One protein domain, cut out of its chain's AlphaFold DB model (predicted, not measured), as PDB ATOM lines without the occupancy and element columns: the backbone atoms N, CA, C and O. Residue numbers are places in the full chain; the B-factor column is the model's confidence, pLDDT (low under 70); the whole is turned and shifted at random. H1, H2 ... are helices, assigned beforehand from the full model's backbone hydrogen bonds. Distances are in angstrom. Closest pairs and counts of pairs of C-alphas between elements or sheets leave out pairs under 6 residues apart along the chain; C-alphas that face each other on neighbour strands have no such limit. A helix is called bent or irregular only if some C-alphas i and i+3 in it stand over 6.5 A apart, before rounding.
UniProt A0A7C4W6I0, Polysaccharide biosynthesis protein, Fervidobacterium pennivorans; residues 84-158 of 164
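Overview. This is residues 84 to 158 of the 164 residues of the protein "Polysaccharide biosynthesis protein" of Fervidobacterium pennivorans (UniProt A0A7C4W6I0). The printed part is a wide, open U of helices: H1 and then the arm H2a of the bent helix H2 make one limb, the short arm H2b makes the turn at one end, and H3 runs back as the other limb, with an empty gap between H2a and H3. Both limbs stand free over residues 84 to 109 and 128 to 158, and the chain folds back at the kink of H2. The printed part has 75 residues with three named helices, H1, H2 and H3 in that order, and no named strand; the class is all helix. The whole is extended, with a radius of gyration of the C-alphas of 18.6 A, and its outline is flat, spanning 57 by 30 by 14 A.

Arrangement. H1, residues 84 to 93, touches no helix. By its hydrogen bonds H2, residues 96 to 129, was assigned as one helix, but it is bent: C-alphas 117 and 120 are 9.4 A apart, and its arms are H2a, residues 96 to 117, and H2b, residues 120 to 129. H1 and H2a meet only through their link, a tight one of 2 residues. H2a touches H2b with residues 111 to 115 alone; the closest C-alphas are those of Leu 114 and Thr 123, 5.7 A apart. The two arms run opposite ways at a steep tilt of 49 degrees. H3, residues 131 to 154, meets H2b only through their link, a tight one of 1 residue. H2a and H3 are apart, and H1 is apart from both H2b and H3. Every O i to N i+4 pair is within hydrogen-bond range in H1 and H2b, against 17 of 18 in H2a and 19 of 20 in H3.

Along the chain. H1 begins at C-alpha 84, at (20.379, 18.603, -37.448), and ends at Ser 93. H2a runs from Leu 96 to Phe 117, 32.0 A from first to last C-alpha, and C-alpha 117 is at (39.552, -21.842, -15.451). Residues 118 and 119 belong to neither arm. H2b runs from Tyr 120 to Ser 129, 14.3 A, close to the 14.2 A of H1. H3 runs from Lys 131 to Glu 154, 34.9 A, and ends with C-alpha 154 at (2.738, 0.157, -41.705).

Size, cuts and confidence. The two C-alphas farthest apart are those of Gly 119 and Glu 158, at 58.7 A, while the first and last printed C-alphas, of Gln 84 and Glu 158, are 28.8 A apart. The printed part has no cut, and neither link is long. The mean pLDDT of the printed part is 84.1; residues 155 to 158 are under 70.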
ATOM      1  N   GLN A  84      21.593  18.901 -38.199       90.38
ATOM      2  CA  GLN A  84      20.379  18.603 -37.448       90.38
ATOM      3  C   GLN A  84      20.042  17.114 -37.555       90.38
ATOM      4  O   GLN A  84      19.914  16.449 -36.524       90.38
ATOM      5  N   LEU A  85      20.031  16.571 -38.777       85.69
ATOM      6  CA  LEU A  85      19.840  15.136 -39.011       85.69
ATOM      7  C   LEU A  85      20.915  14.304 -38.294       85.69
ATOM      8  O   LEU A  85      20.608  13.318 -37.624       85.69
ATOM      9  N   LEU A  86      22.183  14.721 -38.373       87.06
ATOM     10  CA  LEU A  86      23.287  14.032 -37.703       87.06
ATOM     11  C   LEU A  86      23.082  13.971 -36.182       87.06
ATOM     12  O   LEU A  86      23.326  12.934 -35.564       87.06
ATOM     13  N   LYS A  87      22.616  15.066 -35.569       90.81
ATOM     14  CA  LYS A  87      22.348  15.126 -34.128       90.81
ATOM     15  C   LYS A  87      21.200  14.201 -33.726       90.81
ATOM     16  O   LYS A  87      21.293  13.550 -32.685       90.81
ATOM     17  N   GLU A  88      20.153  14.109 -34.540       88.81
ATOM     18  CA  GLU A  88      19.042  13.174 -34.323       88.81
ATOM     19  C   GLU A  88      19.506  11.715 -34.422       88.81
ATOM     20  O   GLU A  88      19.270  10.929 -33.500       88.81
ATOM     21  N   MET A  89      20.267  11.371 -35.467       87.19
ATOM     22  CA  MET A  89      20.842  10.032 -35.642       87.19
ATOM     23  C   MET A  89      21.775   9.648 -34.487       87.19
ATOM     24  O   MET A  89      21.731   8.514 -34.005       87.19
ATOM     25  N   LEU A  90      22.606  10.581 -34.007       88.25
ATOM     26  CA  LEU A  90      23.501  10.357 -32.870       88.25
ATOM     27  C   LEU A  90      22.736  10.199 -31.560       88.25
ATOM     28  O   LEU A  90      23.071   9.313 -30.781       88.25
ATOM     29  N   ARG A  91      21.701  11.009 -31.312       91.12
ATOM     30  CA  ARG A  91      20.870  10.890 -30.105       91.12
ATOM     31  C   ARG A  91      20.147   9.547 -30.046       91.12
ATOM     32  O   ARG A  91      20.005   9.000 -28.958       91.12
ATOM     33  N   TYR A  92      19.730   9.020 -31.194       84.69
ATOM     34  CA  TYR A  92      19.150   7.684 -31.299       84.69
ATOM     35  C   TYR A  92      20.202   6.574 -31.135       84.69
ATOM     36  O   TYR A  92      19.957   5.573 -30.468       84.69
ATOM     37  N   SER A  93      21.401   6.762 -31.695       86.94
ATOM     38  CA  SER A  93      22.465   5.746 -31.691       86.94
ATOM     39  C   SER A  93      23.229   5.656 -30.363       86.94
ATOM     40  O   SER A  93      23.615   4.567 -29.952       86.94
ATOM     41  N   LEU A  94      23.429   6.774 -29.658       88.38
ATOM     42  CA  LEU A  94      24.106   6.852 -28.355       88.38
ATOM     43  C   LEU A  94      23.569   5.862 -27.303       88.38
ATOM     44  O   LEU A  94      24.388   5.155 -26.718       88.38
ATOM     45  N   PRO A  95      22.249   5.745 -27.058       87.88
ATOM     46  CA  PRO A  95      21.716   4.770 -26.104       87.88
ATOM     47  C   PRO A  95      21.840   3.314 -26.581       87.88
ATOM     48  O   PRO A  95      21.804   2.403 -25.758       87.88
ATOM     49  N   LEU A  96      22.026   3.074 -27.884       84.56
ATOM     50  CA  LEU A  96      22.218   1.729 -28.441       84.56
ATOM     51  C   LEU A  96      23.665   1.229 -28.289       84.56
ATOM     52  O   LEU A  96      23.889   0.020 -28.225       84.56
ATOM     53  N   VAL A  97      24.649   2.134 -28.190       88.50
ATOM     54  CA  VAL A  97      26.071   1.775 -28.027       88.50
ATOM     55  C   VAL A  97      26.324   0.926 -26.767       88.50
ATOM     56  O   VAL A  97      26.951  -0.128 -26.908       88.50
ATOM     57  N   PRO A  98      25.827   1.286 -25.562       88.81
ATOM     58  CA  PRO A  98      25.973   0.457 -24.366       88.81
ATOM     59  C   PRO A  98      25.451  -0.970 -24.541       88.81
ATOM     60  O   PRO A  98      26.094  -1.907 -24.081       88.81
ATOM     61  N   ASN A  99      24.326  -1.150 -25.241       88.81
ATOM     62  CA  ASN A  99      23.751  -2.473 -25.479       88.81
ATOM     63  C   ASN A  99      24.705  -3.361 -26.301       88.81
ATOM     64  O   ASN A  99      24.994  -4.496 -25.922       88.81
ATOM     65  N   GLY A 100      25.260  -2.819 -27.391       85.00
ATOM     66  CA  GLY A 100      26.249  -3.529 -28.208       85.00
ATOM     67  C   GLY A 100      27.543  -3.836 -27.448       85.00
ATOM     68  O   GLY A 100      28.080  -4.939 -27.557       85.00
ATOM     69  N   LEU A 101      28.018  -2.888 -26.634       88.88
ATOM     70  CA  LEU A 101      29.194  -3.084 -25.782       88.88
ATOM     71  C   LEU A 101      28.969  -4.179 -24.738       88.88
ATOM     72  O   LEU A 101      29.848  -5.013 -24.549       88.88
ATOM     73  N   MET A 102      27.796  -4.221 -24.106       89.69
ATOM     74  CA  MET A 102      27.472  -5.231 -23.099       89.69
ATOM     75  C   MET A 102      27.476  -6.641 -23.697       89.69
ATOM     76  O   MET A 102      28.069  -7.558 -23.131       89.69
ATOM     77  N   TRP A 103      26.905  -6.794 -24.895       86.69
ATOM     78  CA  TRP A 103      26.949  -8.048 -25.650       86.69
ATOM     79  C   TRP A 103      28.374  -8.477 -26.005       86.69
ATOM     80  O   TRP A 103      28.716  -9.659 -25.897       86.69
ATOM     81  N   TRP A 104      29.219  -7.532 -26.417       87.25
ATOM     82  CA  TRP A 104      30.622  -7.816 -26.709       87.25
ATOM     83  C   TRP A 104      31.389  -8.236 -25.447       87.25
ATOM     84  O   TRP A 104      32.094  -9.245 -25.473       87.25
ATOM     85  N   ILE A 105      31.191  -7.524 -24.332       89.00
ATOM     86  CA  ILE A 105      31.798  -7.842 -23.033       89.00
ATOM     87  C   ILE A 105      31.394  -9.241 -22.578       89.00
ATOM     88  O   ILE A 105      32.273 -10.004 -22.190       89.00
ATOM     89  N   MET A 106      30.114  -9.611 -22.660       86.94
ATOM     90  CA  MET A 106      29.659 -10.972 -22.343       86.94
ATOM     91  C   MET A 106      30.394 -12.032 -23.172       86.94
ATOM     92  O   MET A 106      30.983 -12.949 -22.612       86.94
ATOM     93  N   ASN A 107      30.448 -11.871 -24.500       83.88
ATOM     94  CA  ASN A 107      31.088 -12.851 -25.389       83.88
ATOM     95  C   ASN A 107      32.587 -13.029 -25.112       83.88
ATOM     96  O   ASN A 107      33.125 -14.137 -25.185       83.88
ATOM     97  N   VAL A 108      33.275 -11.924 -24.830       84.31
ATOM     98  CA  VAL A 108      34.694 -11.939 -24.478       84.31
ATOM     99  C   VAL A 108      34.874 -12.573 -23.098       84.31
ATOM    100  O   VAL A 108      35.705 -13.466 -22.948       84.31
ATOM    101  N   SER A 109      34.064 -12.176 -22.118       88.62
ATOM    102  CA  SER A 109      34.148 -12.663 -20.737       88.62
ATOM    103  C   SER A 109      33.952 -14.173 -20.655       88.62
ATOM    104  O   SER A 109      34.773 -14.840 -20.031       88.62
ATOM    105  N   ASP A 110      32.958 -14.722 -21.359       83.69
ATOM    106  CA  ASP A 110      32.709 -16.166 -21.415       83.69
ATOM    107  C   ASP A 110      33.954 -16.928 -21.888       83.69
ATOM    108  O   ASP A 110      34.405 -17.878 -21.248       83.69
ATOM    109  N   ARG A 111      34.585 -16.479 -22.980       80.69
ATOM    110  CA  ARG A 111      35.779 -17.145 -23.528       80.69
ATOM    111  C   ARG A 111      37.010 -16.989 -22.644       80.69
ATOM    112  O   ARG A 111      37.757 -17.956 -22.484       80.69
ATOM    113  N   TYR A 112      37.238 -15.803 -22.081       84.62
ATOM    114  CA  TYR A 112      38.378 -15.561 -21.195       84.62
ATOM    115  C   TYR A 112      38.245 -16.343 -19.885       84.62
ATOM    116  O   TYR A 112      39.217 -16.967 -19.466       84.62
ATOM    117  N   MET A 113      37.050 -16.389 -19.286       86.69
ATOM    118  CA  MET A 113      36.788 -17.202 -18.095       86.69
ATOM    119  C   MET A 113      36.996 -18.690 -18.379       86.69
ATOM    120  O   MET A 113      37.729 -19.350 -17.646       86.69
ATOM    121  N   LEU A 114      36.428 -19.221 -19.467       84.69
ATOM    122  CA  LEU A 114      36.612 -20.631 -19.832       84.69
ATOM    123  C   LEU A 114      38.085 -20.976 -20.077       84.69
ATOM    124  O   LEU A 114      38.557 -22.012 -19.612       84.69
ATOM    125  N   THR A 115      38.830 -20.093 -20.744       86.12
ATOM    126  CA  THR A 115      40.262 -20.310 -20.989       86.12
ATOM    127  C   THR A 115      41.058 -20.279 -19.685       86.12
ATOM    128  O   THR A 115      41.933 -21.120 -19.491       86.12
ATOM    129  N   PHE A 116      40.745 -19.345 -18.781       85.19
ATOM    130  CA  PHE A 116      41.444 -19.186 -17.506       85.19
ATOM    131  C   PHE A 116      41.184 -20.351 -16.540       85.19
ATOM    132  O   PHE A 116      42.122 -20.848 -15.925       85.19
ATOM    133  N   PHE A 117      39.934 -20.809 -16.422       83.88
ATOM    134  CA  PHE A 117      39.552 -21.842 -15.451       83.88
ATOM    135  C   PHE A 117      39.672 -23.278 -15.976       83.88
ATOM    136  O   PHE A 117      39.998 -24.179 -15.210       83.88
ATOM    137  N   LEU A 118      39.385 -23.514 -17.260       82.88
ATOM    138  CA  LEU A 118      39.259 -24.862 -17.839       82.88
ATOM    139  C   LEU A 118      40.266 -25.125 -18.974       82.88
ATOM    140  O   LEU A 118      40.311 -26.225 -19.530       82.88
ATOM    141  N   GLY A 119      41.082 -24.128 -19.323       85.56
ATOM    142  CA  GLY A 119      42.099 -24.227 -20.364       85.56
ATOM    143  C   GLY A 119      41.552 -24.188 -21.796       85.56
ATOM    144  O   GLY A 119      40.350 -24.084 -22.074       85.56
ATOM    145  N   TYR A 120      42.472 -24.280 -22.756       83.50
ATOM    146  CA  TYR A 120      42.163 -24.145 -24.182       83.50
ATOM    147  C   TYR A 120      41.285 -25.280 -24.733       83.50
ATOM    148  O   TYR A 120      40.464 -25.039 -25.617       83.50
ATOM    149  N   SER A 121      41.394 -26.498 -24.190       83.38
ATOM    150  CA  SER A 121      40.607 -27.655 -24.643       83.38
ATOM    151  C   SER A 121      39.106 -27.470 -24.403       83.38
ATOM    152  O   SER A 121      38.300 -27.689 -25.309       83.38
ATOM    153  N   ALA A 122      38.718 -26.998 -23.213       81.06
ATOM    154  CA  ALA A 122      37.321 -26.710 -22.887       81.06
ATOM    155  C   ALA A 122      36.773 -25.528 -23.701       81.06
ATOM    156  O   ALA A 122      35.635 -25.563 -24.168       81.06
ATOM    157  N   THR A 123      37.606 -24.515 -23.947       82.19
ATOM    158  CA  THR A 123      37.256 -23.366 -24.798       82.19
ATOM    159  C   THR A 123      37.018 -23.787 -26.255       82.19
ATOM    160  O   THR A 123      36.112 -23.274 -26.920       82.19
ATOM    161  N   GLY A 124      37.788 -24.763 -26.749       80.62
ATOM    162  CA  GLY A 124      37.580 -25.386 -28.055       80.62
ATOM    163  C   GLY A 124      36.239 -26.115 -28.142       80.62
ATOM    164  O   GLY A 124      35.476 -25.876 -29.077       80.62
ATOM    165  N   LEU A 125      35.908 -26.929 -27.134       85.19
ATOM    166  CA  LEU A 125      34.617 -27.621 -27.061       85.19
ATOM    167  C   LEU A 125      33.446 -26.630 -26.988       85.19
ATOM    168  O   LEU A 125      32.484 -26.757 -27.742       85.19
ATOM    169  N   TYR A 126      33.560 -25.589 -26.158       85.06
ATOM    170  CA  TYR A 126      32.573 -24.511 -26.087       85.06
ATOM    171  C   TYR A 126      32.391 -23.809 -27.437       85.06
ATOM    172  O   TYR A 126      31.265 -23.560 -27.854       85.06
ATOM    173  N   SER A 127      33.478 -23.542 -28.169       81.75
ATOM    174  CA  SER A 127      33.410 -22.907 -29.494       81.75
ATOM    175  C   SER A 127      32.655 -23.755 -30.523       81.75
ATOM    176  O   SER A 127      32.048 -23.202 -31.443       81.75
ATOM    177  N   VAL A 128      32.667 -25.083 -30.377       84.81
ATOM    178  CA  VAL A 128      31.848 -25.993 -31.188       84.81
ATOM    179  C   VAL A 128      30.393 -25.964 -30.714       84.81
ATOM    180  O   VAL A 128      29.498 -25.768 -31.533       84.81
ATOM    181  N   SER A 129      30.150 -26.078 -29.406       85.56
ATOM    182  CA  SER A 129      28.801 -26.070 -28.819       85.56
ATOM    183  C   SER A 129      28.044 -24.758 -29.057       85.56
ATOM    184  O   SER A 129      26.846 -24.775 -29.333       85.56
ATOM    185  N   ALA A 130      28.740 -23.619 -29.050       83.25
ATOM    186  CA  ALA A 130      28.173 -22.295 -29.319       83.25
ATOM    187  C   ALA A 130      27.587 -22.158 -30.741       83.25
ATOM    188  O   ALA A 130      26.803 -21.243 -31.015       83.25
ATOM    189  N   LYS A 131      27.902 -23.085 -31.657       83.81
ATOM    190  CA  LYS A 131      27.298 -23.105 -32.994       83.81
ATOM    191  C   LYS A 131      25.825 -23.514 -32.978       83.81
ATOM    192  O   LYS A 131      25.080 -23.022 -33.819       83.81
ATOM    193  N   PHE A 132      25.384 -24.348 -32.032       87.31
ATOM    194  CA  PHE A 132      23.984 -24.787 -31.970       87.31
ATOM    195  C   PHE A 132      23.014 -23.625 -31.682       87.31
ATOM    196  O   PHE A 132      22.104 -23.422 -32.490       87.31
ATOM    197  N   PRO A 133      23.221 -22.793 -30.636       86.62
ATOM    198  CA  PRO A 133      22.419 -21.585 -30.433       86.62
ATOM    199  C   PRO A 133      22.430 -20.645 -31.638       86.62
ATOM    200  O   PRO A 133      21.403 -20.065 -31.971       86.62
ATOM    201  N   THR A 134      23.565 -20.540 -32.338       86.06
ATOM    202  CA  THR A 134      23.707 -19.640 -33.492       86.06
ATOM    203  C   THR A 134      22.724 -19.982 -34.622       86.06
ATOM    204  O   THR A 134      22.219 -19.076 -35.281       86.06
ATOM    205  N   ILE A 135      22.392 -21.263 -34.819       89.69
ATOM    206  CA  ILE A 135      21.382 -21.693 -35.804       89.69
ATOM    207  C   ILE A 135      19.988 -21.192 -35.401       89.69
ATOM    208  O   ILE A 135      19.247 -20.673 -36.233       89.69
ATOM    209  N   ILE A 136      19.644 -21.300 -34.116       90.69
ATOM    210  CA  ILE A 136      18.365 -20.813 -33.582       90.69
ATOM    211  C   ILE A 136      18.292 -19.287 -33.706       90.69
ATOM    212  O   ILE A 136      17.294 -18.747 -34.182       90.69
ATOM    213  N   SER A 137      19.370 -18.583 -33.347       88.88
ATOM    214  CA  SER A 137      19.475 -17.129 -33.499       88.88
ATOM    215  C   SER A 137      19.363 -16.684 -34.957       88.88
ATOM    216  O   SER A 137      18.798 -15.625 -35.217       88.88
ATOM    217  N   LEU A 138      19.856 -17.480 -35.910       88.06
ATOM    218  CA  LEU A 138      19.711 -17.201 -37.337       88.06
ATOM    219  C   LEU A 138      18.242 -17.252 -37.768       88.06
ATOM    220  O   LEU A 138      17.778 -16.322 -38.423       88.06
ATOM    221  N   LEU A 139      17.499 -18.288 -37.363       90.81
ATOM    222  CA  LEU A 139      16.063 -18.388 -37.650       90.81
ATOM    223  C   LEU A 139      15.303 -17.203 -37.050       90.81
ATOM    224  O   LEU A 139      14.565 -16.523 -37.763       90.81
ATOM    225  N   TYR A 140      15.545 -16.906 -35.771       90.31
ATOM    226  CA  TYR A 140      14.975 -15.734 -35.106       90.31
ATOM    227  C   TYR A 140      15.308 -14.433 -35.851       90.31
ATOM    228  O   TYR A 140      14.427 -13.605 -36.074       90.31
ATOM    229  N   GLY A 141      16.556 -14.272 -36.297       89.12
ATOM    230  CA  GLY A 141      17.012 -13.101 -37.039       89.12
ATOM    231  C   GLY A 141      16.253 -12.883 -38.348       89.12
ATOM    232  O   GLY A 141      15.899 -11.745 -38.649       89.12
ATOM    233  N   ILE A 142      15.946 -13.949 -39.096       86.56
ATOM    234  CA  ILE A 142      15.153 -13.866 -40.335       86.56
ATOM    235  C   ILE A 142      13.746 -13.337 -40.035       86.56
ATOM    236  O   ILE A 142      13.300 -12.381 -40.673       86.56
ATOM    237  N   PHE A 143      13.067 -13.914 -39.039       88.56
ATOM    238  CA  PHE A 143      11.737 -13.457 -38.624       88.56
ATOM    239  C   PHE A 143      11.759 -12.006 -38.144       88.56
ATOM    240  O   PHE A 143      10.932 -11.205 -38.574       88.56
ATOM    241  N   PHE A 144      12.735 -11.643 -37.312       87.06
ATOM    242  CA  PHE A 144      12.875 -10.285 -36.798       87.06
ATOM    243  C   PHE A 144      13.115  -9.264 -37.920       87.06
ATOM    244  O   PHE A 144      12.524  -8.187 -37.913       87.06
ATOM    245  N   GLN A 145      13.935  -9.602 -38.920       81.38
ATOM    246  CA  GLN A 145      14.191  -8.739 -40.079       81.38
ATOM    247  C   GLN A 145      12.942  -8.521 -40.940       81.38
ATOM    248  O   GLN A 145      12.734  -7.402 -41.415       81.38
ATOM    249  N   ALA A 146      12.141  -9.570 -41.151       84.31
ATOM    250  CA  ALA A 146      10.887  -9.492 -41.896       84.31
ATOM    251  C   ALA A 146       9.849  -8.655 -41.139       84.31
ATOM    252  O   ALA A 146       9.298  -7.711 -41.700       84.31
ATOM    253  N   TRP A 147       9.665  -8.938 -39.846       85.12
ATOM    254  CA  TRP A 147       8.770  -8.178 -38.977       85.12
ATOM    255  C   TRP A 147       9.144  -6.693 -38.923       85.12
ATOM    256  O   TRP A 147       8.280  -5.839 -39.091       85.12
ATOM    257  N   GLN A 148      10.433  -6.370 -38.772       82.75
ATOM    258  CA  GLN A 148      10.911  -4.985 -38.759       82.75
ATOM    259  C   GLN A 148      10.579  -4.241 -40.061       82.75
ATOM    260  O   GLN A 148      10.216  -3.069 -40.011       82.75
ATOM    261  N   LEU A 149      10.712  -4.900 -41.219       77.38
ATOM    262  CA  LEU A 149      10.373  -4.296 -42.508       77.38
ATOM    263  C   LEU A 149       8.866  -4.020 -42.608       77.38
ATOM    264  O   LEU A 149       8.485  -2.910 -42.965       77.38
ATOM    265  N   SER A 150       8.027  -4.992 -42.240       79.00
ATOM    266  CA  SER A 150       6.568  -4.829 -42.230       79.00
ATOM    267  C   SER A 150       6.116  -3.731 -41.267       79.00
ATOM    268  O   SER A 150       5.327  -2.874 -41.648       79.00
ATOM    269  N   ALA A 151       6.667  -3.696 -40.050       81.38
ATOM    270  CA  ALA A 151       6.340  -2.673 -39.061       81.38
ATOM    271  C   ALA A 151       6.673  -1.258 -39.562       81.38
ATOM    272  O   ALA A 151       5.901  -0.336 -39.326       81.38
ATOM    273  N   MET A 152       7.790  -1.086 -40.280       74.62
ATOM    274  CA  MET A 152       8.184   0.209 -40.853       74.62
ATOM    275  C   MET A 152       7.314   0.635 -42.044       74.62
ATOM    276  O   MET A 152       7.126   1.830 -42.241       74.62
ATOM    277  N   GLN A 153       6.780  -0.309 -42.824       71.00
ATOM    278  CA  GLN A 153       5.861  -0.015 -43.935       71.00
ATOM    279  C   GLN A 153       4.453   0.370 -43.461       71.00
ATOM    280  O   GLN A 153       3.758   1.124 -44.147       71.00
ATOM    281  N   GLU A 154       4.042  -0.141 -42.302       70.38
ATOM    282  CA  GLU A 154       2.738   0.157 -41.705       70.38
ATOM    283  C   GLU A 154       2.774   1.387 -40.788       70.38
ATOM    284  O   GLU A 154       1.740   2.011 -40.550       70.38
ATOM    285  N   PHE A 155       3.965   1.785 -40.324       64.06
ATOM    286  CA  PHE A 155       4.182   2.980 -39.510       64.06
ATOM    287  C   PHE A 155       3.716   4.243 -40.258       64.06
ATOM    288  O   PHE A 155       4.391   4.732 -41.163       64.06
ATOM    289  N   GLY A 156       2.553   4.779 -39.873       61.66
ATOM    290  CA  GLY A 156       1.962   5.990 -40.457       61.66
ATOM    291  C   GLY A 156       0.755   5.786 -41.387       61.66
ATOM    292  O   GLY A 156       0.309   6.769 -41.976       61.66
ATOM    293  N   LYS A 157       0.205   4.568 -41.523       63.59
ATOM    294  CA  LYS A 157      -1.105   4.324 -42.170       63.59
ATOM    295  C   LYS A 157      -2.256   4.370 -41.155       63.59
ATOM    296  O   LYS A 157      -2.051   4.074 -39.983       63.59
ATOM    297  N   GLU A 158      -3.464   4.710 -41.613       55.75
ATOM    298  CA  GLU A 158      -4.661   4.866 -40.761       55.75
ATOM    299  C   GLU A 158      -5.070   3.575 -40.008       55.75
ATOM    300  O   GLU A 158      -5.646   3.677 -38.932       55.75
TER     301      GLU A 158